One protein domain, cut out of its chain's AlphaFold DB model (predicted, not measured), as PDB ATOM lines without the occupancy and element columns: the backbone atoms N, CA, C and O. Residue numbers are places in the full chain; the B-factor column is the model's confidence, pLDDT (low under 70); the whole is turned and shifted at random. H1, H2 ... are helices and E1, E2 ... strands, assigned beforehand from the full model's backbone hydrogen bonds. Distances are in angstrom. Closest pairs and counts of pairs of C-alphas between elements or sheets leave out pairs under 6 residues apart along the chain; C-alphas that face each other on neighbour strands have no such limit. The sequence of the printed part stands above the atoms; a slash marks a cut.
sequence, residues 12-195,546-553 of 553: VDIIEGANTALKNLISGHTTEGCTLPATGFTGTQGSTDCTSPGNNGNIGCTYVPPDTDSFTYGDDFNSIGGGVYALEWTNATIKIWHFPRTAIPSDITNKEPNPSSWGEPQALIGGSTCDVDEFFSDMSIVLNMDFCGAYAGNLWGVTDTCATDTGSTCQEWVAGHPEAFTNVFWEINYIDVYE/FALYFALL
ATOM      1  N   VAL A  12     202.747 216.117  94.886       97.12
ATOM      2  CA  VAL A  12     202.772 217.345  94.087       97.12
ATOM      3  C   VAL A  12     203.145 218.505  94.992       97.12
ATOM      4  O   VAL A  12     202.387 218.852  95.909       97.12
ATOM      5  N   ASP A  13     204.266 219.141  94.698       97.25
ATOM      6  CA  ASP A  13     204.769 220.289  95.441       97.25
ATOM      7  C   ASP A  13     204.317 221.547  94.724       97.25
ATOM      8  O   ASP A  13     204.759 221.869  93.625       97.25
ATOM      9  N   ILE A  14     203.337 222.221  95.321       98.12
ATOM     10  CA  ILE A  14     202.742 223.430  94.744       98.12
ATOM     11  C   ILE A  14     203.663 224.625  94.995       98.12
ATOM     12  O   ILE A  14     203.804 225.488  94.132       98.12
ATOM     13  N   ILE A  15     204.247 224.682  96.195       97.38
ATOM     14  CA  ILE A  15     205.177 225.722  96.623       97.38
ATOM     15  C   ILE A  15     206.296 225.057  97.409       97.38
ATOM     16  O   ILE A  15     206.037 224.512  98.485       97.38
ATOM     17  N   GLU A  16     207.511 225.110  96.884       95.25
ATOM     18  CA  GLU A  16     208.694 224.545  97.518       95.25
ATOM     19  C   GLU A  16     209.943 225.364  97.178       95.25
ATOM     20  O   GLU A  16     210.085 225.933  96.094       95.25
ATOM     21  N   GLY A  17     210.862 225.441  98.134       91.75
ATOM     22  CA  GLY A  17     212.145 226.101  97.971       91.75
ATOM     23  C   GLY A  17     213.005 225.942  99.217       91.75
ATOM     24  O   GLY A  17     212.561 225.452 100.256       91.75
ATOM     25  N   ALA A  18     214.266 226.350  99.110       88.25
ATOM     26  CA  ALA A  18     215.243 226.236 100.184       88.25
ATOM     27  C   ALA A  18     216.134 227.476 100.272       88.25
ATOM     28  O   ALA A  18     216.397 228.143  99.271       88.25
ATOM     29  N   ASN A  19     216.645 227.731 101.478       85.75
ATOM     30  CA  ASN A  19     217.615 228.784 101.776       85.75
ATOM     31  C   ASN A  19     217.164 230.150 101.230       85.75
ATOM     32  O   ASN A  19     216.115 230.648 101.627       85.75
ATOM     33  N   THR A  20     217.945 230.754 100.336       77.25
ATOM     34  CA  THR A  20     217.715 232.097  99.781       77.25
ATOM     35  C   THR A  20     216.991 232.085  98.429       77.25
ATOM     36  O   THR A  20     217.092 233.050  97.672       77.25
ATOM     37  N   ALA A  21     216.281 231.003  98.091       82.88
ATOM     38  CA  ALA A  21     215.495 230.925  96.861       82.88
ATOM     39  C   ALA A  21     214.436 232.044  96.785       82.88
ATOM     40  O   ALA A  21     213.787 232.368  97.778       82.88
ATOM     41  N   LEU A  22     214.255 232.609  95.586       79.88
ATOM     42  CA  LEU A  22     213.298 233.695  95.292       79.88
ATOM     43  C   LEU A  22     212.272 233.320  94.210       79.88
ATOM     44  O   LEU A  22     211.248 233.978  94.045       79.88
ATOM     45  N   LYS A  23     212.528 232.227  93.490       88.69
ATOM     46  CA  LYS A  23     211.586 231.604  92.564       88.69
ATOM     47  C   LYS A  23     211.066 230.316  93.173       88.69
ATOM     48  O   LYS A  23     211.813 229.596  93.835       88.69
ATOM     49  N   ASN A  24     209.796 230.034  92.920       95.75
ATOM     50  CA  ASN A  24     209.182 228.793  93.363       95.75
ATOM     51  C   ASN A  24     209.754 227.598  92.591       95.75
ATOM     52  O   ASN A  24     210.094 227.724  91.412       95.75
ATOM     53  N   LEU A  25     209.811 226.436  93.230       94.81
ATOM     54  CA  LEU A  25     209.978 225.157  92.561       94.81
ATOM     55  C   LEU A  25     208.660 224.387  92.655       94.81
ATOM     56  O   LEU A  25     208.150 224.139  93.743       94.81
ATOM     57  N   ILE A  26     208.110 224.015  91.502       97.69
ATOM     58  CA  ILE A  26     206.935 223.147  91.424       97.69
ATOM     59  C   ILE A  26     207.412 221.757  91.013       97.69
ATOM     60  O   ILE A  26     208.079 221.634  89.980       97.69
ATOM     61  N   SER A  27     207.039 220.717  91.756       96.00
ATOM     62  CA  SER A  27     207.440 219.337  91.453       96.00
ATOM     63  C   SER A  27     206.307 218.323  91.475       96.00
ATOM     64  O   SER A  27     205.246 218.524  92.066       96.00
ATOM     65  N   GLY A  28     206.548 217.217  90.772       95.75
ATOM     66  CA  GLY A  28     205.753 216.004  90.838       95.75
ATOM     67  C   GLY A  28     206.647 214.791  91.063       95.75
ATOM     68  O   GLY A  28     207.667 214.629  90.386       95.75
ATOM     69  N   HIS A  29     206.228 213.917  91.972       95.06
ATOM     70  CA  HIS A  29     206.927 212.678  92.295       95.06
ATOM     71  C   HIS A  29     205.961 211.502  92.210       95.06
ATOM     72  O   HIS A  29     204.870 211.539  92.780       95.06
ATOM     73  N   THR A  30     206.353 210.463  91.482       94.12
ATOM     74  CA  THR A  30     205.540 209.273  91.205       94.12
ATOM     75  C   THR A  30     206.405 208.016  91.211       94.12
ATOM     76  O   THR A  30     207.634 208.072  91.230       94.12
ATOM     77  N   THR A  31     205.778 206.850  91.095       92.06
ATOM     78  CA  THR A  31     206.462 205.638  90.623       92.06
ATOM     79  C   THR A  31     206.860 205.757  89.139       92.06
ATOM     80  O   THR A  31     206.533 206.738  88.467       92.06
ATOM     81  N   GLU A  32     207.613 204.779  88.622       92.44
ATOM     82  CA  GLU A  32     208.093 204.772  87.231       92.44
ATOM     83  C   GLU A  32     206.934 204.814  86.222       92.44
ATOM     84  O   GLU A  32     205.998 204.023  86.316       92.44
ATOM     85  N   GLY A  33     207.036 205.688  85.212       92.06
ATOM     86  CA  GLY A  33     206.112 205.713  84.070       92.06
ATOM     87  C   GLY A  33     205.360 207.024  83.838       92.06
ATOM     88  O   GLY A  33     204.605 207.101  82.872       92.06
ATOM     89  N   CYS A  34     205.585 208.056  84.656       95.19
ATOM     90  CA  CYS A  34     205.053 209.402  84.432       95.19
ATOM     91  C   CYS A  34     206.140 210.335  83.872       95.19
ATOM     92  O   CYS A  34     207.155 210.602  84.515       95.19
ATOM     93  N   THR A  35     205.925 210.859  82.665       95.81
ATOM     94  CA  THR A  35     206.784 211.888  82.055       95.81
ATOM     95  C   THR A  35     205.957 213.096  81.640       95.81
ATOM     96  O   THR A  35     204.897 212.940  81.020       95.81
ATOM     97  N   LEU A  36     206.461 214.290  81.953       96.12
ATOM     98  CA  LEU A  36     205.813 215.565  81.660       96.12
ATOM     99  C   LEU A  36     205.601 215.798  80.149       96.12
ATOM    100  O   LEU A  36     206.433 215.391  79.331       96.12
ATOM    101  N   PRO A  37     204.512 216.486  79.752       95.25
ATOM    102  CA  PRO A  37     204.269 216.858  78.361       95.25
ATOM    103  C   PRO A  37     205.244 217.954  77.903       95.25
ATOM    104  O   PRO A  37     205.814 218.660  78.718       95.25
ATOM    105  N   ALA A  38     205.417 218.148  76.591       94.25
ATOM    106  CA  ALA A  38     206.386 219.118  76.053       94.25
ATOM    107  C   ALA A  38     205.860 220.566  75.912       94.25
ATOM    108  O   ALA A  38     206.636 221.470  75.615       94.25
ATOM    109  N   THR A  39     204.546 220.784  76.033       95.31
ATOM    110  CA  THR A  39     203.874 222.083  75.816       95.31
ATOM    111  C   THR A  39     202.605 222.180  76.666       95.31
ATOM    112  O   THR A  39     202.095 221.142  77.090       95.31
ATOM    113  N   GLY A  40     202.013 223.372  76.798       95.44
ATOM    114  CA  GLY A  40     200.769 223.576  77.559       95.44
ATOM    115  C   GLY A  40     201.000 224.184  78.945       95.44
ATOM    116  O   GLY A  40     200.150 224.032  79.822       95.44
ATOM    117  N   PHE A  41     202.157 224.811  79.144       97.50
ATOM    118  CA  PHE A  41     202.582 225.481  80.360       97.50
ATOM    119  C   PHE A  41     203.489 226.675  80.009       97.50
ATOM    120  O   PHE A  41     204.119 226.700  78.949       97.50
ATOM    121  N   THR A  42     203.585 227.651  80.909       96.94
ATOM    122  CA  THR A  42     204.451 228.828  80.759       96.94
ATOM    123  C   THR A  42     205.795 228.680  81.468       96.94
ATOM    124  O   THR A  42     206.727 229.394  81.115       96.94
ATOM    125  N   GLY A  43     205.902 227.806  82.475       95.69
ATOM    126  CA  GLY A  43     207.133 227.599  83.241       95.69
ATOM    127  C   GLY A  43     208.244 226.909  82.449       95.69
ATOM    128  O   GLY A  43     208.011 226.223  81.454       95.69
ATOM    129  N   THR A  44     209.478 227.058  82.916       94.31
ATOM    130  CA  THR A  44     210.633 226.342  82.375       94.31
ATOM    131  C   THR A  44     210.704 224.954  83.000       94.31
ATOM    132  O   THR A  44     210.756 224.818  84.221       94.31
ATOM    133  N   GLN A  45     210.720 223.912  82.170       93.69
ATOM    134  CA  GLN A  45     210.898 222.538  82.642       93.69
ATOM    135  C   GLN A  45     212.340 222.277  83.070       93.69
ATOM    136  O   GLN A  45     213.275 222.551  82.315       93.69
ATOM    137  N   GLY A  46     212.501 221.683  84.250       90.38
ATOM    138  CA  GLY A  46     213.742 221.044  84.662       90.38
ATOM    139  C   GLY A  46     213.731 219.566  84.272       90.38
ATOM    140  O   GLY A  46     213.763 219.216  83.090       90.38
ATOM    141  N   SER A  47     213.690 218.681  85.268       91.12
ATOM    142  CA  SER A  47     213.520 217.247  85.016       91.12
ATOM    143  C   SER A  47     212.109 216.976  84.491       91.12
ATOM    144  O   SER A  47     211.133 217.518  85.001       91.12
ATOM    145  N   THR A  48     211.988 216.127  83.471       94.69
ATOM    146  CA  THR A  48     210.684 215.726  82.908       94.69
ATOM    147  C   THR A  48     210.210 214.364  83.404       94.69
ATOM    148  O   THR A  48     209.038 214.039  83.232       94.69
ATOM    149  N   ASP A  49     211.092 213.578  84.020       93.56
ATOM    150  CA  ASP A  49     210.792 212.262  84.587       93.56
ATOM    151  C   ASP A  49     210.344 212.415  86.039       93.56
ATOM    152  O   ASP A  49     211.149 212.804  86.885       93.56
ATOM    153  N   CYS A  50     209.076 212.111  86.321       94.69
ATOM    154  CA  CYS A  50     208.492 212.276  87.652       94.69
ATOM    155  C   CYS A  50     208.860 211.146  88.622       94.69
ATOM    156  O   CYS A  50     208.479 211.197  89.787       94.69
ATOM    157  N   THR A  51     209.614 210.135  88.186       91.81
ATOM    158  CA  THR A  51     209.960 208.982  89.024       91.81
ATOM    159  C   THR A  51     210.753 209.409  90.265       91.81
ATOM    160  O   THR A  51     211.842 209.974  90.144       91.81
ATOM    161  N   SER A  52     210.245 209.102  91.459       85.75
ATOM    162  CA  SER A  52     210.951 209.272  92.730       85.75
ATOM    163  C   SER A  52     210.441 208.269  93.783       85.75
ATOM    164  O   SER A  52     209.234 208.188  94.000       85.75
ATOM    165  N   PRO A  53     211.320 207.482  94.440       78.94
ATOM    166  CA  PRO A  53     212.757 207.433  94.226       78.94
ATOM    167  C   PRO A  53     213.099 206.783  92.875       78.94
ATOM    168  O   PRO A  53     212.428 205.857  92.420       78.94
ATOM    169  N   GLY A  54     214.163 207.260  92.233       70.50
ATOM    170  CA  GLY A  54     214.548 206.872  90.879       70.50
ATOM    171  C   GLY A  54     216.027 207.123  90.582       70.50
ATOM    172  O   GLY A  54     216.762 207.732  91.357       70.50
ATOM    173  N   ASN A  55     216.485 206.670  89.412       69.38
ATOM    174  CA  ASN A  55     217.876 206.860  88.967       69.38
ATOM    175  C   ASN A  55     218.196 208.314  88.545       69.38
ATOM    176  O   ASN A  55     219.309 208.597  88.106       69.38
ATOM    177  N   ASN A  56     217.231 209.225  88.675       65.38
ATOM    178  CA  ASN A  56     217.332 210.663  88.422       65.38
ATOM    179  C   ASN A  56     217.740 211.464  89.676       65.38
ATOM    180  O   ASN A  56     217.630 212.685  89.679       65.38
ATOM    181  N   GLY A  57     218.184 210.796  90.747       63.34
ATOM    182  CA  GLY A  57     218.553 211.455  92.002       63.34
ATOM    183  C   GLY A  57     217.369 211.755  92.924       63.34
ATOM    184  O   GLY A  57     217.516 212.580  93.819       63.34
ATOM    185  N   ASN A  58     216.223 211.086  92.729       71.25
ATOM    186  CA  ASN A  58     214.981 211.280  93.499       71.25
ATOM    187  C   ASN A  58     214.423 212.712  93.410       71.25
ATOM    188  O   ASN A  58     213.766 213.187  94.335       71.25
ATOM    189  N   ILE A  59     214.726 213.389  92.302       80.12
ATOM    190  CA  ILE A  59     214.351 214.781  92.037       80.12
ATOM    191  C   ILE A  59     212.892 214.890  91.566       80.12
ATOM    192  O   ILE A  59     212.282 215.949  91.677       80.12
ATOM    193  N   GLY A  60     212.347 213.809  90.998       90.94
ATOM    194  CA  GLY A  60     211.069 213.860  90.298       90.94
ATOM    195  C   GLY A  60     211.131 214.794  89.092       90.94
ATOM    196  O   GLY A  60     212.197 215.033  88.508       90.94
ATOM    197  N   CYS A  61     209.974 215.308  88.697       94.56
ATOM    198  CA  CYS A  61     209.839 216.229  87.583       94.56
ATOM    199  C   CYS A  61     209.569 217.636  88.097       94.56
ATOM    200  O   CYS A  61     208.885 217.798  89.103       94.56
ATOM    201  N   THR A  62     210.110 218.652  87.426       95.31
ATOM    202  CA  THR A  62     210.153 220.011  87.973       95.31
ATOM    203  C   THR A  62     209.790 221.084  86.955       95.31
ATOM    204  O   THR A  62     210.109 220.990  85.765       95.31
ATOM    205  N   TYR A  63     209.172 222.147  87.458       97.31
ATOM    206  CA  TYR A  63     208.950 223.405  86.768       97.31
ATOM    207  C   TYR A  63     209.479 224.556  87.617       97.31
ATOM    208  O   TYR A  63     209.256 224.611  88.827       97.31
ATOM    209  N   VAL A  64     210.123 225.506  86.950       94.81
ATOM    210  CA  VAL A  64     210.418 226.829  87.499       94.81
ATOM    211  C   VAL A  64     209.480 227.831  86.820       94.81
ATOM    212  O   VAL A  64     209.304 227.754  85.600       94.81
ATOM    213  N   PRO A  65     208.847 228.760  87.556       93.50
ATOM    214  CA  PRO A  65     208.024 229.808  86.968       93.50
ATOM    215  C   PRO A  65     208.739 230.589  85.852       93.50
ATOM    216  O   PRO A  65     209.965 230.727  85.885       93.50
ATOM    217  N   PRO A  66     207.999 231.107  84.853       89.69
ATOM    218  CA  PRO A  66     208.598 231.895  83.780       89.69
ATOM    219  C   PRO A  66     209.256 233.163  84.329       89.69
ATOM    220  O   PRO A  66     208.741 233.763  85.266       89.69
ATOM    221  N   ASP A  67     210.304 233.658  83.669       81.12
ATOM    222  CA  ASP A  67     210.988 234.902  84.073       81.12
ATOM    223  C   ASP A  67     210.063 236.132  84.105       81.12
ATOM    224  O   ASP A  67     210.354 237.119  84.774       81.12
ATOM    225  N   THR A  68     208.929 236.077  83.397       81.44
ATOM    226  CA  THR A  68     207.890 237.114  83.427       81.44
ATOM    227  C   THR A  68     207.072 237.136  84.721       81.44
ATOM    228  O   THR A  68     206.307 238.077  84.914       81.44
ATOM    229  N   ASP A  69     207.176 236.108  85.565       85.81
ATOM    230  CA  ASP A  69     206.525 236.028  86.873       85.81
ATOM    231  C   ASP A  69     207.574 235.912  87.984       85.81
ATOM    232  O   ASP A  69     208.038 234.833  88.357       85.81
ATOM    233  N   SER A  70     207.976 237.074  88.483       79.50
ATOM    234  CA  SER A  70     209.117 237.219  89.384       79.50
ATOM    235  C   SER A  70     208.741 237.193  90.872       79.50
ATOM    236  O   SER A  70     209.627 237.229  91.715       79.50
ATOM    237  N   PHE A  71     207.451 237.121  91.215       86.38
ATOM    238  CA  PHE A  71     206.966 237.192  92.601       86.38
ATOM    239  C   PHE A  71     206.394 235.863  93.053       86.38
ATOM    240  O   PHE A  71     205.254 235.812  93.491       86.38
ATOM    241  N   THR A  72     207.135 234.775  92.871       92.12
ATOM    242  CA  THR A  72     206.575 233.424  93.017       92.12
ATOM    243  C   THR A  72     206.946 232.769  94.342       92.12
ATOM    244  O   THR A  72     206.223 231.882  94.789       92.12
ATOM    245  N   TYR A  73     208.021 233.193  95.010       92.56
ATOM    246  CA  TYR A  73     208.446 232.579  96.267       92.56
ATOM    247  C   TYR A  73     209.189 233.549  97.194       92.56
ATOM    248  O   TYR A  73     209.743 234.557  96.757       92.56
ATOM    249  N   GLY A  74     209.213 233.211  98.485       86.56
ATOM    250  CA  GLY A  74     210.080 233.835  99.482       86.56
ATOM    251  C   GLY A  74     209.870 235.339  99.638       86.56
ATOM    252  O   GLY A  74     208.746 235.835  99.576       86.56
ATOM    253  N   ASP A  75     210.967 236.066  99.844       75.69
ATOM    254  CA  ASP A  75     210.929 237.503 100.126       75.69
ATOM    255  C   ASP A  75     210.263 238.312  99.010       75.69
ATOM    256  O   ASP A  75     209.530 239.254  99.301       75.69
ATOM    257  N   ASP A  76     210.466 237.936  97.743       78.00
ATOM    258  CA  ASP A  76     209.883 238.660  96.611       78.00
ATOM    259  C   ASP A  76     208.358 238.443  96.560       78.00
ATOM    260  O   ASP A  76     207.611 239.407  96.381       78.00
ATOM    261  N   PHE A  77     207.878 237.222  96.826       86.31
ATOM    262  CA  PHE A  77     206.447 236.931  97.005       86.31
ATOM    263  C   PHE A  77     205.850 237.731  98.173       86.31
ATOM    264  O   PHE A  77     204.874 238.462  97.992       86.31
ATOM    265  N   ASN A  78     206.491 237.679  99.343       81.06
ATOM    266  CA  ASN A  78     206.054 238.394 100.546       81.06
ATOM    267  C   ASN A  78     206.035 239.918 100.331       81.06
ATOM    268  O   ASN A  78     205.169 240.625 100.853       81.06
ATOM    269  N   SER A  79     206.979 240.440  99.540       71.25
ATOM    270  CA  SER A  79     207.120 241.877  99.303       71.25
ATOM    271  C   SER A  79     205.875 242.485  98.667       71.25
ATOM    272  O   SER A  79     205.522 243.606  99.012       71.25
ATOM    273  N   ILE A  80     205.163 241.742  97.814       74.62
ATOM    274  CA  ILE A  80     203.934 242.206  97.155       74.62
ATOM    275  C   ILE A  80     202.656 241.828  97.925       74.62
ATOM    276  O   ILE A  80     201.545 241.962  97.402       74.62
ATOM    277  N   GLY A  81     202.795 241.332  99.160       77.88
ATOM    278  CA  GLY A  81     201.699 240.714  99.903       77.88
ATOM    279  C   GLY A  81     201.174 239.464  99.196       77.88
ATOM    280  O   GLY A  81     199.964 239.210  99.203       77.88
ATOM    281  N   GLY A  82     202.051 238.736  98.508       88.44
ATOM    282  CA  GLY A  82     201.811 237.394  98.005       88.44
ATOM    283  C   GLY A  82     200.932 237.340  96.774       88.44
ATOM    284  O   GLY A  82     201.041 238.149  95.859       88.44
ATOM    285  N   GLY A  83     200.039 236.361  96.724       93.50
ATOM    286  CA  GLY A  83     199.264 236.018  95.547       93.50
ATOM    287  C   GLY A  83     198.296 234.853  95.739       93.50
ATOM    288  O   GLY A  83     197.745 234.615  96.812       93.50
ATOM    289  N   VAL A  84     198.028 234.147  94.650       98.31
ATOM    290  CA  VAL A  84     197.153 232.982  94.564       98.31
ATOM    291  C   VAL A  84     197.853 231.889  93.789       98.31
ATOM    292  O   VAL A  84     198.074 232.036  92.598       98.31
ATOM    293  N   TYR A  85     198.191 230.793  94.463       98.69
ATOM    294  CA  TYR A  85     198.620 229.557  93.823       98.69
ATOM    295  C   TYR A  85     197.420 228.697  93.498       98.69
ATOM    296  O   TYR A  85     196.534 228.573  94.301       98.69
ATOM    297  N   ALA A  86     197.323 228.061  92.358       98.38
ATOM    298  CA  ALA A  86     196.052 227.540  91.877       98.38
ATOM    299  C   ALA A  86     196.285 226.158  91.283       98.38
ATOM    300  O   ALA A  86     197.085 226.096  90.374       98.38
ATOM    301  N   LEU A  87     195.662 225.073  91.756       98.06
ATOM    302  CA  LEU A  87     195.891 223.700  91.270       98.06
ATOM    303  C   LEU A  87     194.626 223.038  90.694       98.06
ATOM    304  O   LEU A  87     193.838 222.468  91.429       98.06
ATOM    305  N   GLU A  88     194.437 222.981  89.380       97.19
ATOM    306  CA  GLU A  88     193.363 222.157  88.791       97.19
ATOM    307  C   GLU A  88     193.796 220.691  88.744       97.19
ATOM    308  O   GLU A  88     194.783 220.397  88.080       97.19
ATOM    309  N   TRP A  89     193.064 219.756  89.357       95.69
ATOM    310  CA  TRP A  89     193.304 218.321  89.202       95.69
ATOM    311  C   TRP A  89     192.100 217.621  88.535       95.69
ATOM    312  O   TRP A  89     190.927 217.725  88.890       95.69
ATOM    313  N   THR A  90     192.390 216.934  87.441       94.50
ATOM    314  CA  THR A  90     191.437 216.135  86.668       94.50
ATOM    315  C   THR A  90     192.051 214.769  86.401       94.50
ATOM    316  O   THR A  90     193.237 214.569  86.637       94.50
ATOM    317  N   ASN A  91     191.286 213.854  85.813       91.81
ATOM    318  CA  ASN A  91     191.812 212.547  85.419       91.81
ATOM    319  C   ASN A  91     192.888 212.619  84.324       91.81
ATOM    320  O   ASN A  91     193.590 211.648  84.075       91.81
ATOM    321  N   ALA A  92     192.994 213.750  83.624       93.44
ATOM    322  CA  ALA A  92     193.930 213.919  82.523       93.44
ATOM    323  C   ALA A  92     195.162 214.737  82.919       93.44
ATOM    324  O   ALA A  92     196.246 214.515  82.378       93.44
ATOM    325  N   THR A  93     194.979 215.732  83.789       96.50
ATOM    326  CA  THR A  93     196.013 216.720  84.101       96.50
ATOM    327  C   THR A  93     195.903 217.255  85.521       96.50
ATOM    328  O   THR A  93     194.790 217.513  85.989       96.50
ATOM    329  N   ILE A  94     197.055 217.551  86.117       98.25
ATOM    330  CA  ILE A  94     197.230 218.466  87.246       98.25
ATOM    331  C   ILE A  94     197.897 219.737  86.707       98.25
ATOM    332  O   ILE A  94     198.963 219.663  86.098       98.25
ATOM    333  N   LYS A  95     197.274 220.902  86.884       98.50
ATOM    334  CA  LYS A  95     197.774 222.195  86.394       98.50
ATOM    335  C   LYS A  95     197.962 223.154  87.542       98.50
ATOM    336  O   LYS A  95     197.058 223.245  88.362       98.50
ATOM    337  N   ILE A  96     199.068 223.894  87.563       98.75
ATOM    338  CA  ILE A  96     199.349 224.870  88.618       98.75
ATOM    339  C   ILE A  96     199.542 226.267  88.026       98.75
ATOM    340  O   ILE A  96     200.355 226.436  87.122       98.75
ATOM    341  N   TRP A  97     198.820 227.266  88.534       98.62
ATOM    342  CA  TRP A  97     199.009 228.689  88.233       98.62
ATOM    343  C   TRP A  97     199.496 229.434  89.473       98.62
ATOM    344  O   TRP A  97     199.239 229.018  90.602       98.62
ATOM    345  N   HIS A  98     200.119 230.582  89.242       98.19
ATOM    346  CA  HIS A  98     200.344 231.616  90.237       98.19
ATOM    347  C   HIS A  98     199.737 232.922  89.716       98.19
ATOM    348  O   HIS A  98     199.860 233.248  88.534       98.19
ATOM    349  N   PHE A  99     199.075 233.662  90.598       96.31
ATOM    350  CA  PHE A  99     198.592 235.010  90.340       96.31
ATOM    351  C   PHE A  99     199.144 235.932  91.426       96.31
ATOM    352  O   PHE A  99     198.741 235.776  92.581       96.31
ATOM    353  N   PRO A 100     200.009 236.909  91.108       89.88
ATOM    354  CA  PRO A 100     200.473 237.867  92.106       89.88
ATOM    355  C   PRO A 100     199.289 238.665  92.667       89.88
ATOM    356  O   PRO A 100     198.247 238.788  92.014       89.88
ATOM    357  N   ARG A 101     199.437 239.235  93.868       88.19
ATOM    358  CA  ARG A 101     198.371 239.929  94.618       88.19
ATOM    359  C   ARG A 101     197.534 240.878  93.764       88.19
ATOM    360  O   ARG A 101     196.312 240.919  93.906       88.19
ATOM    361  N   THR A 102     198.183 241.626  92.881       81.88
ATOM    362  CA  THR A 102     197.578 242.656  92.024       81.88
ATOM    363  C   THR A 102     196.846 242.104  90.798       81.88
ATOM    364  O   THR A 102     196.109 242.844  90.148       81.88
ATOM    365  N   ALA A 103     197.009 240.816  90.483       87.94
ATOM    366  CA  ALA A 103     196.473 240.173  89.284       87.94
ATOM    367  C   ALA A 103     195.595 238.949  89.592       87.94
ATOM    368  O   ALA A 103     195.382 238.110  88.718       87.94
ATOM    369  N   ILE A 104     195.067 238.836  90.818       94.69
ATOM    370  CA  ILE A 104     194.173 237.735  91.196       94.69
ATOM    371  C   ILE A 104     192.870 237.813  90.377       94.69
ATOM    372  O   ILE A 104     192.162 238.825  90.455       94.69
ATOM    373  N   PRO A 105     192.498 236.749  89.641       96.75
ATOM    374  CA  PRO A 105     191.237 236.683  88.913       96.75
ATOM    375  C   PRO A 105     190.009 236.926  89.808       96.75
ATOM    376  O   PRO A 105     189.891 236.395  90.915       96.75
ATOM    377  N   SER A 106     189.062 237.739  89.331       96.50
ATOM    378  CA  SER A 106     187.889 238.137  90.127       96.50
ATOM    379  C   SER A 106     186.946 236.978  90.453       96.50
ATOM    380  O   SER A 106     186.198 237.025  91.420       96.50
ATOM    381  N   ASP A 107     186.932 235.942  89.625       97.06
ATOM    382  CA  ASP A 107     186.159 234.723  89.856       97.06
ATOM    383  C   ASP A 107     186.690 233.940  91.071       97.06
ATOM    384  O   ASP A 107     185.897 233.423  91.858       97.06
ATOM    385  N   ILE A 108     188.007 233.957  91.315       97.19
ATOM    386  CA  ILE A 108     188.612 233.412  92.539       97.19
ATOM    387  C   ILE A 108     188.186 234.229  93.766       97.19
ATOM    388  O   ILE A 108     187.758 233.655  94.771       97.19
ATOM    389  N   THR A 109     188.248 235.564  93.700       95.12
ATOM    390  CA  THR A 109     187.842 236.415  94.839       95.12
ATOM    391  C   THR A 109     186.337 236.351  95.113       95.12
ATOM    392  O   THR A 109     185.926 236.445  96.270       95.12
ATOM    393  N   ASN A 110     185.527 236.090  94.085       96.19
ATOM    394  CA  ASN A 110     184.087 235.852  94.197       96.19
ATOM    395  C   ASN A 110     183.716 234.413  94.607       96.19
ATOM    396  O   ASN A 110     182.529 234.130  94.746       96.19
ATOM    397  N   LYS A 111     184.696 233.524  94.838       95.62
ATOM    398  CA  LYS A 111     184.481 232.108  95.203       95.62
ATOM    399  C   LYS A 111     183.722 231.301  94.137       95.62
ATOM    400  O   LYS A 111     183.024 230.340  94.453       95.62
ATOM    401  N   GLU A 112     183.883 231.674  92.869       95.38
ATOM    402  CA  GLU A 112     183.305 231.006  91.693       95.38
ATOM    403  C   GLU A 112     184.401 230.699  90.647       95.38
ATOM    404  O   GLU A 112     184.301 231.159  89.508       95.38
ATOM    405  N   PRO A 113     185.473 229.961  91.003       96.19
ATOM    406  CA  PRO A 113     186.640 229.807  90.136       96.19
ATOM    407  C   PRO A 113     186.301 229.126  88.801       96.19
ATOM    408  O   PRO A 113     185.668 228.067  88.760       96.19
ATOM    409  N   ASN A 114     186.779 229.714  87.704       95.31
ATOM    410  CA  ASN A 114     186.667 229.211  86.343       95.31
ATOM    411  C   ASN A 114     188.052 229.147  85.663       95.31
ATOM    412  O   ASN A 114     188.477 230.102  84.996       95.31
ATOM    413  N   PRO A 115     188.699 227.970  85.706       95.94
ATOM    414  CA  PRO A 115     190.075 227.799  85.242       95.94
ATOM    415  C   PRO A 115     190.266 228.019  83.745       95.94
ATOM    416  O   PRO A 115     191.336 228.416  83.290       95.94
ATOM    417  N   SER A 116     189.202 227.835  82.956       94.31
ATOM    418  CA  SER A 116     189.238 228.054  81.504       94.31
ATOM    419  C   SER A 116     189.536 229.505  81.104       94.31
ATOM    420  O   SER A 116     189.872 229.761  79.947       94.31
ATOM    421  N   SER A 117     189.407 230.451  82.041       94.94
ATOM    422  CA  SER A 117     189.604 231.882  81.802       94.94
ATOM    423  C   SER A 117     190.990 232.412  82.182       94.94
ATOM    424  O   SER A 117     191.312 233.543  81.824       94.94
ATOM    425  N   TRP A 118     191.820 231.619  82.860       96.12
ATOM    426  CA  TRP A 118     193.080 232.108  83.435       96.12
ATOM    427  C   TRP A 118     194.301 231.980  82.526       96.12
ATOM    428  O   TRP A 118     195.380 232.453  82.869       96.12
ATOM    429  N   GLY A 119     194.136 231.365  81.356       95.69
ATOM    430  CA  GLY A 119     195.235 231.119  80.429       95.69
ATOM    431  C   GLY A 119     196.053 229.878  80.788       95.69
ATOM    432  O   GLY A 119     195.576 228.955  81.448       95.69
ATOM    433  N   GLU A 120     197.275 229.830  80.272       97.38
ATOM    434  CA  GLU A 120     198.165 228.673  80.377       97.38
ATOM    435  C   GLU A 120     198.787 228.583  81.789       97.38
ATOM    436  O   GLU A 120     199.174 229.616  82.337       97.38
ATOM    437  N   PRO A 121     198.839 227.389  82.416       98.19
ATOM    438  CA  PRO A 121     199.401 227.216  83.757       98.19
ATOM    439  C   PRO A 121     200.922 227.350  83.768       98.19
ATOM    440  O   PRO A 121     201.578 227.137  82.756       98.19
ATOM    441  N   GLN A 122     201.514 227.611  84.929       97.56
ATOM    442  CA  GLN A 122     202.968 227.556  85.099       97.56
ATOM    443  C   GLN A 122     203.507 226.126  85.045       97.56
ATOM    444  O   GLN A 122     204.590 225.913  84.507       97.56
ATOM    445  N   ALA A 123     202.744 225.155  85.549       98.25
ATOM    446  CA  ALA A 123     203.102 223.742  85.517       98.25
ATOM    447  C   ALA A 123     201.933 222.874  85.043       98.25
ATOM    448  O   ALA A 123     200.770 223.153  85.338       98.25
ATOM    449  N   LEU A 124     202.260 221.796  84.332       98.00
ATOM    450  CA  LEU A 124     201.307 220.816  83.815       98.00
ATOM    451  C   LEU A 124     201.877 219.403  84.001       98.00
ATOM    452  O   LEU A 124     202.859 219.040  83.354       98.00
ATOM    453  N   ILE A 125     201.247 218.597  84.853       97.69
ATOM    454  CA  ILE A 125     201.542 217.172  85.057       97.69
ATOM    455  C   ILE A 125     200.400 216.364  84.432       97.69
ATOM    456  O   ILE A 125     199.235 216.738  84.557       97.69
ATOM    457  N   GLY A 126     200.717 215.270  83.741       95.12
ATOM    458  CA  GLY A 126     199.737 214.430  83.046       95.12
ATOM    459  C   GLY A 126     199.931 214.407  81.529       95.12
ATOM    460  O   GLY A 126     200.994 214.745  81.008       95.12
ATOM    461  N   GLY A 127     198.892 214.017  80.794       90.44
ATOM    462  CA  GLY A 127     198.942 213.851  79.339       90.44
ATOM    463  C   GLY A 127     199.213 212.409  78.899       90.44
ATOM    464  O   GLY A 127     199.025 211.458  79.646       90.44
ATOM    465  N   SER A 128     199.628 212.208  77.645       89.94
ATOM    466  CA  SER A 128     199.690 210.859  77.048       89.94
ATOM    467  C   SER A 128     200.736 209.921  77.662       89.94
ATOM    468  O   SER A 128     200.707 208.725  77.385       89.94
ATOM    469  N   THR A 129     201.689 210.469  78.413       90.56
ATOM    470  CA  THR A 129     202.830 209.765  79.020       90.56
ATOM    471  C   THR A 129     202.786 209.784  80.545       90.56
ATOM    472  O   THR A 129     203.775 209.438  81.177       90.56
ATOM    473  N   CYS A 130     201.680 210.230  81.139       95.38
ATOM    474  CA  CYS A 130     201.471 210.217  82.579       95.38
ATOM    475  C   CYS A 130     199.968 210.132  82.860       95.38
ATOM    476  O   CYS A 130     199.245 211.114  82.677       95.38
ATOM    477  N   ASP A 131     199.500 208.947  83.258       96.12
ATOM    478  CA  ASP A 131     198.109 208.728  83.656       96.12
ATOM    479  C   ASP A 131     197.899 209.248  85.084       96.12
ATOM    480  O   ASP A 131     198.388 208.675  86.055       96.12
ATOM    481  N   VAL A 132     197.197 210.372  85.215       96.19
ATOM    482  CA  VAL A 132     197.059 211.056  86.505       96.19
ATOM    483  C   VAL A 132     196.326 210.190  87.532       96.19
ATOM    484  O   VAL A 132     196.733 210.185  88.691       96.19
ATOM    485  N   ASP A 133     195.305 209.435  87.119       95.00
ATOM    486  CA  ASP A 133     194.520 208.587  88.029       95.00
ATOM    487  C   ASP A 133     195.300 207.336  88.483       95.00
ATOM    488  O   ASP A 133     194.949 206.722  89.493       95.00
ATOM    489  N   GLU A 134     196.350 206.945  87.751       95.19
ATOM    490  CA  GLU A 134     197.255 205.859  88.147       95.19
ATOM    491  C   GLU A 134     198.247 206.317  89.221       95.19
ATOM    492  O   GLU A 134     198.499 205.585  90.178       95.19
ATOM    493  N   PHE A 135     198.803 207.522  89.069       95.75
ATOM    494  CA  PHE A 135     199.927 207.981  89.886       95.75
ATOM    495  C   PHE A 135     199.536 208.843  91.088       95.75
ATOM    496  O   PHE A 135     200.285 208.880  92.062       95.75
ATOM    497  N   PHE A 136     198.391 209.529  91.051       96.56
ATOM    498  CA  PHE A 136     197.979 210.466  92.099       96.56
ATOM    499  C   PHE A 136     196.601 210.090  92.634       96.56
ATOM    500  O   PHE A 136     195.633 209.990  91.884       96.56
ATOM    501  N   SER A 137     196.487 209.886  93.946       95.25
ATOM    502  CA  SER A 137     195.203 209.550  94.575       95.25
ATOM    503  C   SER A 137     195.165 209.928  96.052       95.25
ATOM    504  O   SER A 137     196.187 209.932  96.734       95.25
ATOM    505  N   ASP A 138     193.965 210.269  96.539       92.69
ATOM    506  CA  ASP A 138     193.664 210.538  97.954       92.69
ATOM    507  C   ASP A 138     194.650 211.501  98.649       92.69
ATOM    508  O   ASP A 138     195.050 211.317  99.801       92.69
ATOM    509  N   MET A 139     195.042 212.554  97.927       93.75
ATOM    510  CA  MET A 139     196.090 213.485  98.342       93.75
ATOM    511  C   MET A 139     195.687 214.305  99.574       93.75
ATOM    512  O   MET A 139     194.607 214.897  99.633       93.75
ATOM    513  N   SER A 140     196.607 214.427 100.527       94.00
ATOM    514  CA  SER A 140     196.497 215.333 101.671       94.00
ATOM    515  C   SER A 140     197.257 216.637 101.421       94.00
ATOM    516  O   SER A 140     198.405 216.638 100.964       94.00
ATOM    517  N   ILE A 141     196.624 217.769 101.742       94.06
ATOM    518  CA  ILE A 141     197.276 219.085 101.725       94.06
ATOM    519  C   ILE A 141     198.202 219.183 102.940       94.06
ATOM    520  O   ILE A 141     197.786 218.912 104.065       94.06
ATOM    521  N   VAL A 142     199.443 219.604 102.704       92.75
ATOM    522  CA  VAL A 142     200.466 219.783 103.737       92.75
ATOM    523  C   VAL A 142     200.972 221.205 103.689       92.75
ATOM    524  O   VAL A 142     201.292 221.714 102.619       92.75
ATOM    525  N   LEU A 143     201.073 221.805 104.868       93.81
ATOM    526  CA  LEU A 143     201.813 223.031 105.100       93.81
ATOM    527  C   LEU A 143     202.909 222.675 106.090       93.81
ATOM    528  O   LEU A 143     202.619 222.227 107.200       93.81
ATOM    529  N   ASN A 144     204.152 222.820 105.664       91.06
ATOM    530  CA  ASN A 144     205.312 222.483 106.467       91.06
ATOM    531  C   ASN A 144     206.362 223.585 106.336       91.06
ATOM    532  O   ASN A 144     206.403 224.300 105.335       91.06
ATOM    533  N   MET A 145     207.194 223.707 107.363       89.50
ATOM    534  CA  MET A 145     208.441 224.458 107.340       89.50
ATOM    535  C   MET A 145     209.460 223.612 108.094       89.50
ATOM    536  O   MET A 145     209.288 223.362 109.286       89.50
ATOM    537  N   ASP A 146     210.481 223.139 107.390       90.38
ATOM    538  CA  ASP A 146     211.586 222.381 107.973       90.38
ATOM    539  C   ASP A 146     212.902 223.132 107.745       90.38
ATOM    540  O   ASP A 146     212.977 224.051 106.927       90.38
ATOM    541  N   PHE A 147     213.942 222.754 108.480       90.75
ATOM    542  CA  PHE A 147     215.240 223.412 108.432       90.75
ATOM    543  C   PHE A 147     216.338 222.426 108.064       90.75
ATOM    544  O   PHE A 147     216.442 221.326 108.609       90.75
ATOM    545  N   CYS A 148     217.231 222.862 107.178       88.88
ATOM    546  CA  CYS A 148     218.342 222.061 106.687       88.88
ATOM    547  C   CYS A 148     217.865 220.773 105.991       88.88
ATOM    548  O   CYS A 148     217.472 220.801 104.828       88.88
ATOM    549  N   GLY A 149     217.932 219.633 106.679       84.69
ATOM    550  CA  GLY A 149     217.540 218.344 106.121       84.69
ATOM    551  C   GLY A 149     218.252 217.984 104.811       84.69
ATOM    552  O   GLY A 149     219.333 218.483 104.493       84.69
ATOM    553  N   ALA A 150     217.624 217.086 104.052       77.00
ATOM    554  CA  ALA A 150     218.155 216.567 102.793       77.00
ATOM    555  C   ALA A 150     218.076 217.566 101.625       77.00
ATOM    556  O   ALA A 150     218.682 217.318 100.583       77.00
ATOM    557  N   TYR A 151     217.345 218.672 101.790       83.31
ATOM    558  CA  TYR A 151     217.217 219.706 100.771       83.31
ATOM    559  C   TYR A 151     218.082 220.923 101.115       83.31
ATOM    560  O   TYR A 151     219.243 220.976 100.710       83.31
ATOM    561  N   ALA A 152     217.576 221.846 101.936       82.38
ATOM    562  CA  ALA A 152     218.269 223.072 102.337       82.38
ATOM    563  C   ALA A 152     219.683 222.833 102.898       82.38
ATOM    564  O   ALA A 152     220.616 223.571 102.582       82.38
ATOM    565  N   GLY A 153     219.876 221.764 103.674       80.00
ATOM    566  CA  GLY A 153     221.165 221.420 104.271       80.00
ATOM    567  C   GLY A 153     222.203 220.957 103.248       80.00
ATOM    568  O   GLY A 153     223.379 221.275 103.396       80.00
ATOM    569  N   ASN A 154     221.776 220.255 102.194       77.56
ATOM    570  CA  ASN A 154     222.663 219.789 101.125       77.56
ATOM    571  C   ASN A 154     223.018 220.902 100.128       77.56
ATOM    572  O   ASN A 154     224.062 220.825  99.481       77.56
ATOM    573  N   LEU A 155     222.174 221.930 100.011       74.69
ATOM    574  CA  LEU A 155     222.450 223.110  99.186       74.69
ATOM    575  C   LEU A 155     223.353 224.139  99.882       74.69
ATOM    576  O   LEU A 155     224.038 224.906  99.202       74.69
ATOM    577  N   TRP A 156     223.381 224.124 101.220       73.56
ATOM    578  CA  TRP A 156     224.042 225.119 102.062       73.56
ATOM    579  C   TRP A 156     225.527 225.313 101.722       73.56
ATOM    580  O   TRP A 156     226.366 224.445 101.978       73.56
ATOM    581  N   GLY A 157     225.866 226.480 101.173       63.88
ATOM    582  CA  GLY A 157     227.219 226.842 100.750       63.88
ATOM    583  C   GLY A 157     227.729 226.132  99.498       63.88
ATOM    584  O   GLY A 157     228.906 226.280  99.164       63.88
ATOM    585  N   VAL A 158     226.884 225.337  98.839       65.50
ATOM    586  CA  VAL A 158     227.210 224.623  97.598       65.50
ATOM    587  C   VAL A 158     226.652 225.382  96.405       65.50
ATOM    588  O   VAL A 158     227.390 225.713  95.477       65.50
ATOM    589  N   THR A 159     225.349 225.651  96.430       62.81
ATOM    590  CA  THR A 159     224.630 226.337  95.346       62.81
ATOM    591  C   THR A 159     224.138 227.720  95.753       62.81
ATOM    592  O   THR A 159     223.692 228.483  94.903       62.81
ATOM    593  N   ASP A 160     224.248 228.044  97.037       65.44
ATOM    594  CA  ASP A 160     224.044 229.372  97.601       65.44
ATOM    595  C   ASP A 160     225.330 229.873  98.279       65.44
ATOM    596  O   ASP A 160     226.355 229.185  98.341       65.44
ATOM    597  N   THR A 161     225.287 231.103  98.780       65.75
ATOM    598  CA  THR A 161     226.408 231.732  99.483       65.75
ATOM    599  C   THR A 161     226.363 231.519 100.995       65.75
ATOM    600  O   THR A 161     227.273 231.973 101.687       65.75
ATOM    601  N   CYS A 162     225.386 230.774 101.529       61.28
ATOM    602  CA  CYS A 162     225.082 230.754 102.959       61.28
ATOM    603  C   CYS A 162     226.279 230.330 103.817       61.28
ATOM    604  O   CYS A 162     226.627 231.050 104.743       61.28
ATOM    605  N   ALA A 163     226.998 229.248 103.486       51.66
ATOM    606  CA  ALA A 163     228.171 228.860 104.285       51.66
ATOM    607  C   ALA A 163     229.316 229.887 104.240       51.66
ATOM    608  O   ALA A 163     230.075 230.009 105.201       51.66
ATOM    609  N   THR A 164     229.462 230.611 103.125       58.62
ATOM    610  CA  THR A 164     230.498 231.646 102.973       58.62
ATOM    611  C   THR A 164     230.113 232.914 103.726       58.62
ATOM    612  O   THR A 164     230.961 233.512 104.388       58.62
ATOM    613  N   ASP A 165     228.837 233.284 103.667       54.50
ATOM    614  CA  ASP A 165     228.304 234.494 104.283       54.50
ATOM    615  C   ASP A 165     228.183 234.349 105.804       54.50
ATOM    616  O   ASP A 165     228.421 235.308 106.539       54.50
ATOM    617  N   THR A 166     227.864 233.145 106.290       66.06
ATOM    618  CA  THR A 166     227.681 232.881 107.723       66.06
ATOM    619  C   THR A 166     228.927 232.330 108.410       66.06
ATOM    620  O   THR A 166     229.084 232.488 109.622       66.06
ATOM    621  N   GLY A 167     229.812 231.657 107.668       69.19
ATOM    622  CA  GLY A 167     230.965 230.950 108.229       69.19
ATOM    623  C   GLY A 167     230.602 229.732 109.091       69.19
ATOM    624  O   GLY A 167     231.417 229.319 109.917       69.19
ATOM    625  N   SER A 168     229.402 229.166 108.931       75.88
ATOM    626  CA  SER A 168     228.877 228.054 109.738       75.88
ATOM    627  C   SER A 168     228.172 226.995 108.885       75.88
ATOM    628  O   SER A 168     227.797 227.251 107.739       75.88
ATOM    629  N   THR A 169     227.938 225.808 109.448       82.44
ATOM    630  CA  THR A 169     227.005 224.831 108.852       82.44
ATOM    631  C   THR A 169     225.551 225.305 108.980       82.44
ATOM    632  O   THR A 169     225.252 226.188 109.790       82.44
ATOM    633  N   CYS A 170     224.634 224.702 108.212       81.50
ATOM    634  CA  CYS A 170     223.205 225.026 108.280       81.50
ATOM    635  C   CYS A 170     222.649 224.846 109.702       81.50
ATOM    636  O   CYS A 170     222.003 225.742 110.241       81.50
ATOM    637  N   GLN A 171     222.950 223.717 110.351       89.50
ATOM    638  CA  GLN A 171     222.441 223.402 111.687       89.50
ATOM    639  C   GLN A 171     222.976 224.370 112.746       89.50
ATOM    640  O   GLN A 171     222.223 224.807 113.614       89.50
ATOM    641  N   GLU A 172     224.262 224.726 112.670       85.69
ATOM    642  CA  GLU A 172     224.868 225.717 113.569       85.69
ATOM    643  C   GLU A 172     224.251 227.103 113.372       85.69
ATOM    644  O   GLU A 172     223.963 227.784 114.356       85.69
ATOM    645  N   TRP A 173     224.009 227.508 112.119       83.81
ATOM    646  CA  TRP A 173     223.383 228.797 111.824       83.81
ATOM    647  C   TRP A 173     221.966 228.866 112.387       83.81
ATOM    648  O   TRP A 173     221.665 229.772 113.163       83.81
ATOM    649  N   VAL A 174     221.133 227.872 112.050       88.25
ATOM    650  CA  VAL A 174     219.734 227.784 112.489       88.25
ATOM    651  C   VAL A 174     219.638 227.780 114.015       88.25
ATOM    652  O   VAL A 174     218.825 228.506 114.582       88.25
ATOM    653  N   ALA A 175     220.488 227.008 114.699       89.75
ATOM    654  CA  ALA A 175     220.486 226.943 116.161       89.75
ATOM    655  C   ALA A 175     220.986 228.238 116.829       89.75
ATOM    656  O   ALA A 175     220.565 228.549 117.944       89.75
ATOM    657  N   GLY A 176     221.901 228.964 116.177       83.31
ATOM    658  CA  GLY A 176     222.558 230.151 116.725       83.31
ATOM    659  C   GLY A 176     221.852 231.482 116.461       83.31
ATOM    660  O   GLY A 176     222.129 232.432 117.189       83.31
ATOM    661  N   HIS A 177     220.957 231.551 115.466       77.12
ATOM    662  CA  HIS A 177     220.386 232.812 114.964       77.12
ATOM    663  C   HIS A 177     218.849 232.791 114.917       77.12
ATOM    664  O   HIS A 177     218.260 232.937 113.843       77.12
ATOM    665  N   PRO A 178     218.150 232.604 116.056       81.69
ATOM    666  CA  PRO A 178     216.686 232.595 116.091       81.69
ATOM    667  C   PRO A 178     216.058 233.882 115.522       81.69
ATOM    668  O   PRO A 178     214.953 233.845 114.984       81.69
ATOM    669  N   GLU A 179     216.754 235.017 115.603       75.56
ATOM    670  CA  GLU A 179     216.327 236.301 115.044       75.56
ATOM    671  C   GLU A 179     216.176 236.293 113.515       75.56
ATOM    672  O   GLU A 179     215.331 237.022 112.987       75.56
ATOM    673  N   ALA A 180     216.927 235.442 112.809       71.06
ATOM    674  CA  ALA A 180     216.848 235.315 111.355       71.06
ATOM    675  C   ALA A 180     215.522 234.686 110.887       71.06
ATOM    676  O   ALA A 180     215.127 234.858 109.738       71.06
ATOM    677  N   PHE A 181     214.801 234.000 111.781       79.31
ATOM    678  CA  PHE A 181     213.570 233.267 111.463       79.31
ATOM    679  C   PHE A 181     212.293 234.036 111.819       79.31
ATOM    680  O   PHE A 181     211.201 233.475 111.815       79.31
ATOM    681  N   THR A 182     212.403 235.335 112.107       75.19
ATOM    682  CA  THR A 182     211.245 236.194 112.417       75.19
ATOM    683  C   THR A 182     210.231 236.294 111.269       75.19
ATOM    684  O   THR A 182     209.052 236.506 111.537       75.19
ATOM    685  N   ASN A 183     210.670 236.064 110.027       69.75
ATOM    686  CA  ASN A 183     209.848 236.037 108.806       69.75
ATOM    687  C   ASN A 183     209.540 234.649 108.264       69.75
ATOM    688  O   ASN A 183     209.073 234.501 107.139       69.75
ATOM    689  N   VAL A 184     209.831 233.615 109.041       83.50
ATOM    690  CA  VAL A 184     209.672 232.237 108.594       83.50
ATOM    691  C   VAL A 184     208.349 231.724 109.152       83.50
ATOM    692  O   VAL A 184     208.294 231.073 110.193       83.50
ATOM    693  N   PHE A 185     207.263 232.096 108.474       85.00
ATOM    694  CA  PHE A 185     205.900 231.668 108.781       85.00
ATOM    695  C   PHE A 185     205.035 231.614 107.515       85.00
ATOM    696  O   PHE A 185     205.332 232.257 106.515       85.00
ATOM    697  N   TRP A 186     203.924 230.879 107.595       88.12
ATOM    698  CA  TRP A 186     202.830 230.973 106.632       88.12
ATOM    699  C   TRP A 186     201.721 231.863 107.204       88.12
ATOM    700  O   TRP A 186     201.198 231.571 108.283       88.12
ATOM    701  N   GLU A 187     201.311 232.900 106.473       88.81
ATOM    702  CA  GLU A 187     200.082 233.653 106.753       88.81
ATOM    703  C   GLU A 187     199.047 233.377 105.661       88.81
ATOM    704  O   GLU A 187     199.207 233.732 104.496       88.81
ATOM    705  N   ILE A 188     197.982 232.669 106.037       92.56
ATOM    706  CA  ILE A 188     197.043 232.072 105.085       92.56
ATOM    707  C   ILE A 188     195.676 232.723 105.235       92.56
ATOM    708  O   ILE A 188     195.004 232.550 106.252       92.56
ATOM    709  N   ASN A 189     195.239 233.422 104.184       90.19
ATOM    710  CA  ASN A 189     193.907 234.027 104.133       90.19
ATOM    711  C   ASN A 189     192.798 232.971 104.051       90.19
ATOM    712  O   ASN A 189     191.813 233.038 104.784       90.19
ATOM    713  N   TYR A 190     192.931 232.018 103.124       95.81
ATOM    714  CA  TYR A 190     191.984 230.919 102.953       95.81
ATOM    715  C   TYR A 190     192.610 229.749 102.190       95.81
ATOM    716  O   TYR A 190     193.524 229.924 101.386       95.81
ATOM    717  N   ILE A 191     192.047 228.561 102.413       96.12
ATOM    718  CA  ILE A 191     192.240 227.372 101.582       96.12
ATOM    719  C   ILE A 191     190.841 226.885 101.222       96.12
ATOM    720  O   ILE A 191     190.099 226.458 102.108       96.12
ATOM    721  N   ASP A 192     190.491 226.962  99.941       96.31
ATOM    722  CA  ASP A 192     189.198 226.508  99.439       96.31
ATOM    723  C   ASP A 192     189.387 225.320  98.494       96.31
ATOM    724  O   ASP A 192     190.335 225.263  97.709       96.31
ATOM    725  N   VAL A 193     188.448 224.379  98.545       95.25
ATOM    726  CA  VAL A 193     188.424 223.199  97.677       95.25
ATOM    727  C   VAL A 193     187.087 223.161  96.954       95.25
ATOM    728  O   VAL A 193     186.034 223.273  97.586       95.25
ATOM    729  N   TYR A 194     187.137 223.004  95.633       93.94
ATOM    730  CA  TYR A 194     185.971 223.002  94.760       93.94
ATOM    731  C   TYR A 194     185.872 221.663  94.026       93.94
ATOM    732  O   TYR A 194     186.870 221.002  93.743       93.94
ATOM    733  N   GLU A 195     184.648 221.260  93.701       89.44
ATOM    734  CA  GLU A 195     184.390 220.073  92.893       89.44
ATOM    735  C   GLU A 195     183.839 220.511  91.539       89.44
ATOM    736  O   GLU A 195     182.946 221.363  91.463       89.44
ATOM    737  N   PHE A 546     189.076 216.391  91.173       30.19
ATOM    738  CA  PHE A 546     189.094 217.577  92.056       30.19
ATOM    739  C   PHE A 546     189.957 218.728  91.532       30.19
ATOM    740  O   PHE A 546     191.149 218.551  91.368       30.19
ATOM    741  N   ALA A 547     189.437 219.952  91.429       29.58
ATOM    742  CA  ALA A 547     190.247 221.144  91.144       29.58
ATOM    743  C   ALA A 547     190.365 222.061  92.380       29.58
ATOM    744  O   ALA A 547     189.363 222.485  92.950       29.58
ATOM    745  N   LEU A 548     191.592 222.368  92.795       31.22
ATOM    746  CA  LEU A 548     191.990 223.183  93.950       31.22
ATOM    747  C   LEU A 548     192.487 224.589  93.567       31.22
ATOM    748  O   LEU A 548     193.115 224.779  92.541       31.22
ATOM    749  N   TYR A 549     192.287 225.589  94.430       34.06
ATOM    750  CA  TYR A 549     192.816 226.950  94.256       34.06
ATOM    751  C   TYR A 549     193.244 227.541  95.616       34.06
ATOM    752  O   TYR A 549     192.504 227.444  96.586       34.06
ATOM    753  N   PHE A 550     194.420 228.159  95.703       35.28
ATOM    754  CA  PHE A 550     195.100 228.690  96.906       35.28
ATOM    755  C   PHE A 550     195.377 230.196  96.810       35.28
ATOM    756  O   PHE A 550     195.695 230.706  95.754       35.28
ATOM    757  N   ALA A 551     195.334 230.912  97.934       26.12
ATOM    758  CA  ALA A 551     195.794 232.297  98.084       26.12
ATOM    759  C   ALA A 551     196.845 232.382  99.186       26.12
ATOM    760  O   ALA A 551     196.516 232.068 100.326       26.12
ATOM    761  N   LEU A 552     198.070 232.810  98.880       26.23
ATOM    762  CA  LEU A 552     199.120 233.051  99.874       26.23
ATOM    763  C   LEU A 552     199.432 234.555  99.974       26.23
ATOM    764  O   LEU A 552     199.178 235.289  99.028       26.23
ATOM    765  N   LEU A 553     199.847 235.057 101.134       32.81
ATOM    766  CA  LEU A 553     200.289 236.447 101.350       32.81
ATOM    767  C   LEU A 553     201.808 236.535 101.356       32.81
ATOM    768  O   LEU A 553     202.422 235.523 101.743       32.81
TER     769      LEU A 553
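What this domain is: This is residues 12 to 195 and 546 to 553 of the 553 residues of the protein "WSC domain-containing protein" of Coniochaeta ligniaria NRRL 30616 (UniProt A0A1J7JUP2). Two sheets lie partly face to face as a sandwich: a twisted wall of five strands, E6 E5 E4 E8 E7, and a small sheet, E1 E2 E3, over its E6, E5 and E4 part. Beyond one end of the sandwich the short helices H4, H5, H6 and H7 form a loose lobe, where residues 177 to 182 stick out. The 192 printed residues include seven named helices and eight named strands, in the order E1 E2 E3 H1 E4 E5 H2 E6 H3 H4 H5 H6 H7 E7 E8; both sheets are antiparallel, and the class is mixed, with 82 residues in named elements, under half. The whole is compact, with a radius of gyration of the C-alphas of 17.3 A and spans of 49 by 42 by 30 A.

Where its parts are: In the large sheet, E6 is residues 123 to 126, E5 93 to 100 (196.013, 216.720, 84.101) at its first C-alpha and 23.0 A long, E4 83 to 89 and 19.7 A, E8 546 to 552 and 20.0 A, and E7 188 to 195 and 21.3 A. The small sheet has E1, residues 12 to 16, with C-alpha 12 at (202.772, 217.345, 94.087), E2, 25 to 29, and E3, 61 to 64. The helices are H1, 74 to 79, H2, 106 to 109, H3, 132 to 135, H4, 152 to 155, H5, 162 to 166, H6, 170 to 176, and H7, 178 to 181.

How they stand to each other: E4 and E5 are a hairpin, with N 84 and O 99 2.7 A apart; N 94 of E5 and O 125 of E6 are 2.8 A apart. E4 and E8 have N 85 and O 550 at 2.8 A, while E8 and E7 have no N and O within hydrogen-bond range. The small sheet is a meander, each strand the antiparallel neighbour of the one before: N 13 and O 27 are 2.9 A apart, N 63 and O 26 2.8 A. Between the sheets, the closest C-alphas of E1 and E5 are Ile 14 and Ile 96, 7.1 A, and of E3 and E6 Tyr 63 and Ala 123, 6.0 A. H2 and H3 only graze the large sheet; H1 is only just not on it, with 4 pairs of C-alphas within 10 A. H4 and H6 only just touch, with 3 pairs within 8 A, closest at Gly 153 and Cys 170, 5.8 A; H5 is close to H6 but not clearly touching, and H6 and H7 meet only through their link. Every O i to N i+4 pair is within range in H1, H5 and H6; H2, H3, H4 and H7 are too short for one.

The domain as a whole: The C-alphas farthest apart, Glu 112 and Gly 167, are 50.4 A apart. Residues 196 to 545 are not printed, and C-alphas 195 and 546 are 5.4 A apart across the cut. The links E2 to E3, H2 to E6 and H3 to H4 are long. Mean pLDDT of the printed part is 85.9; it is under 70 at residues 55 to 57, 157 to 167, 183 and 546 to 553.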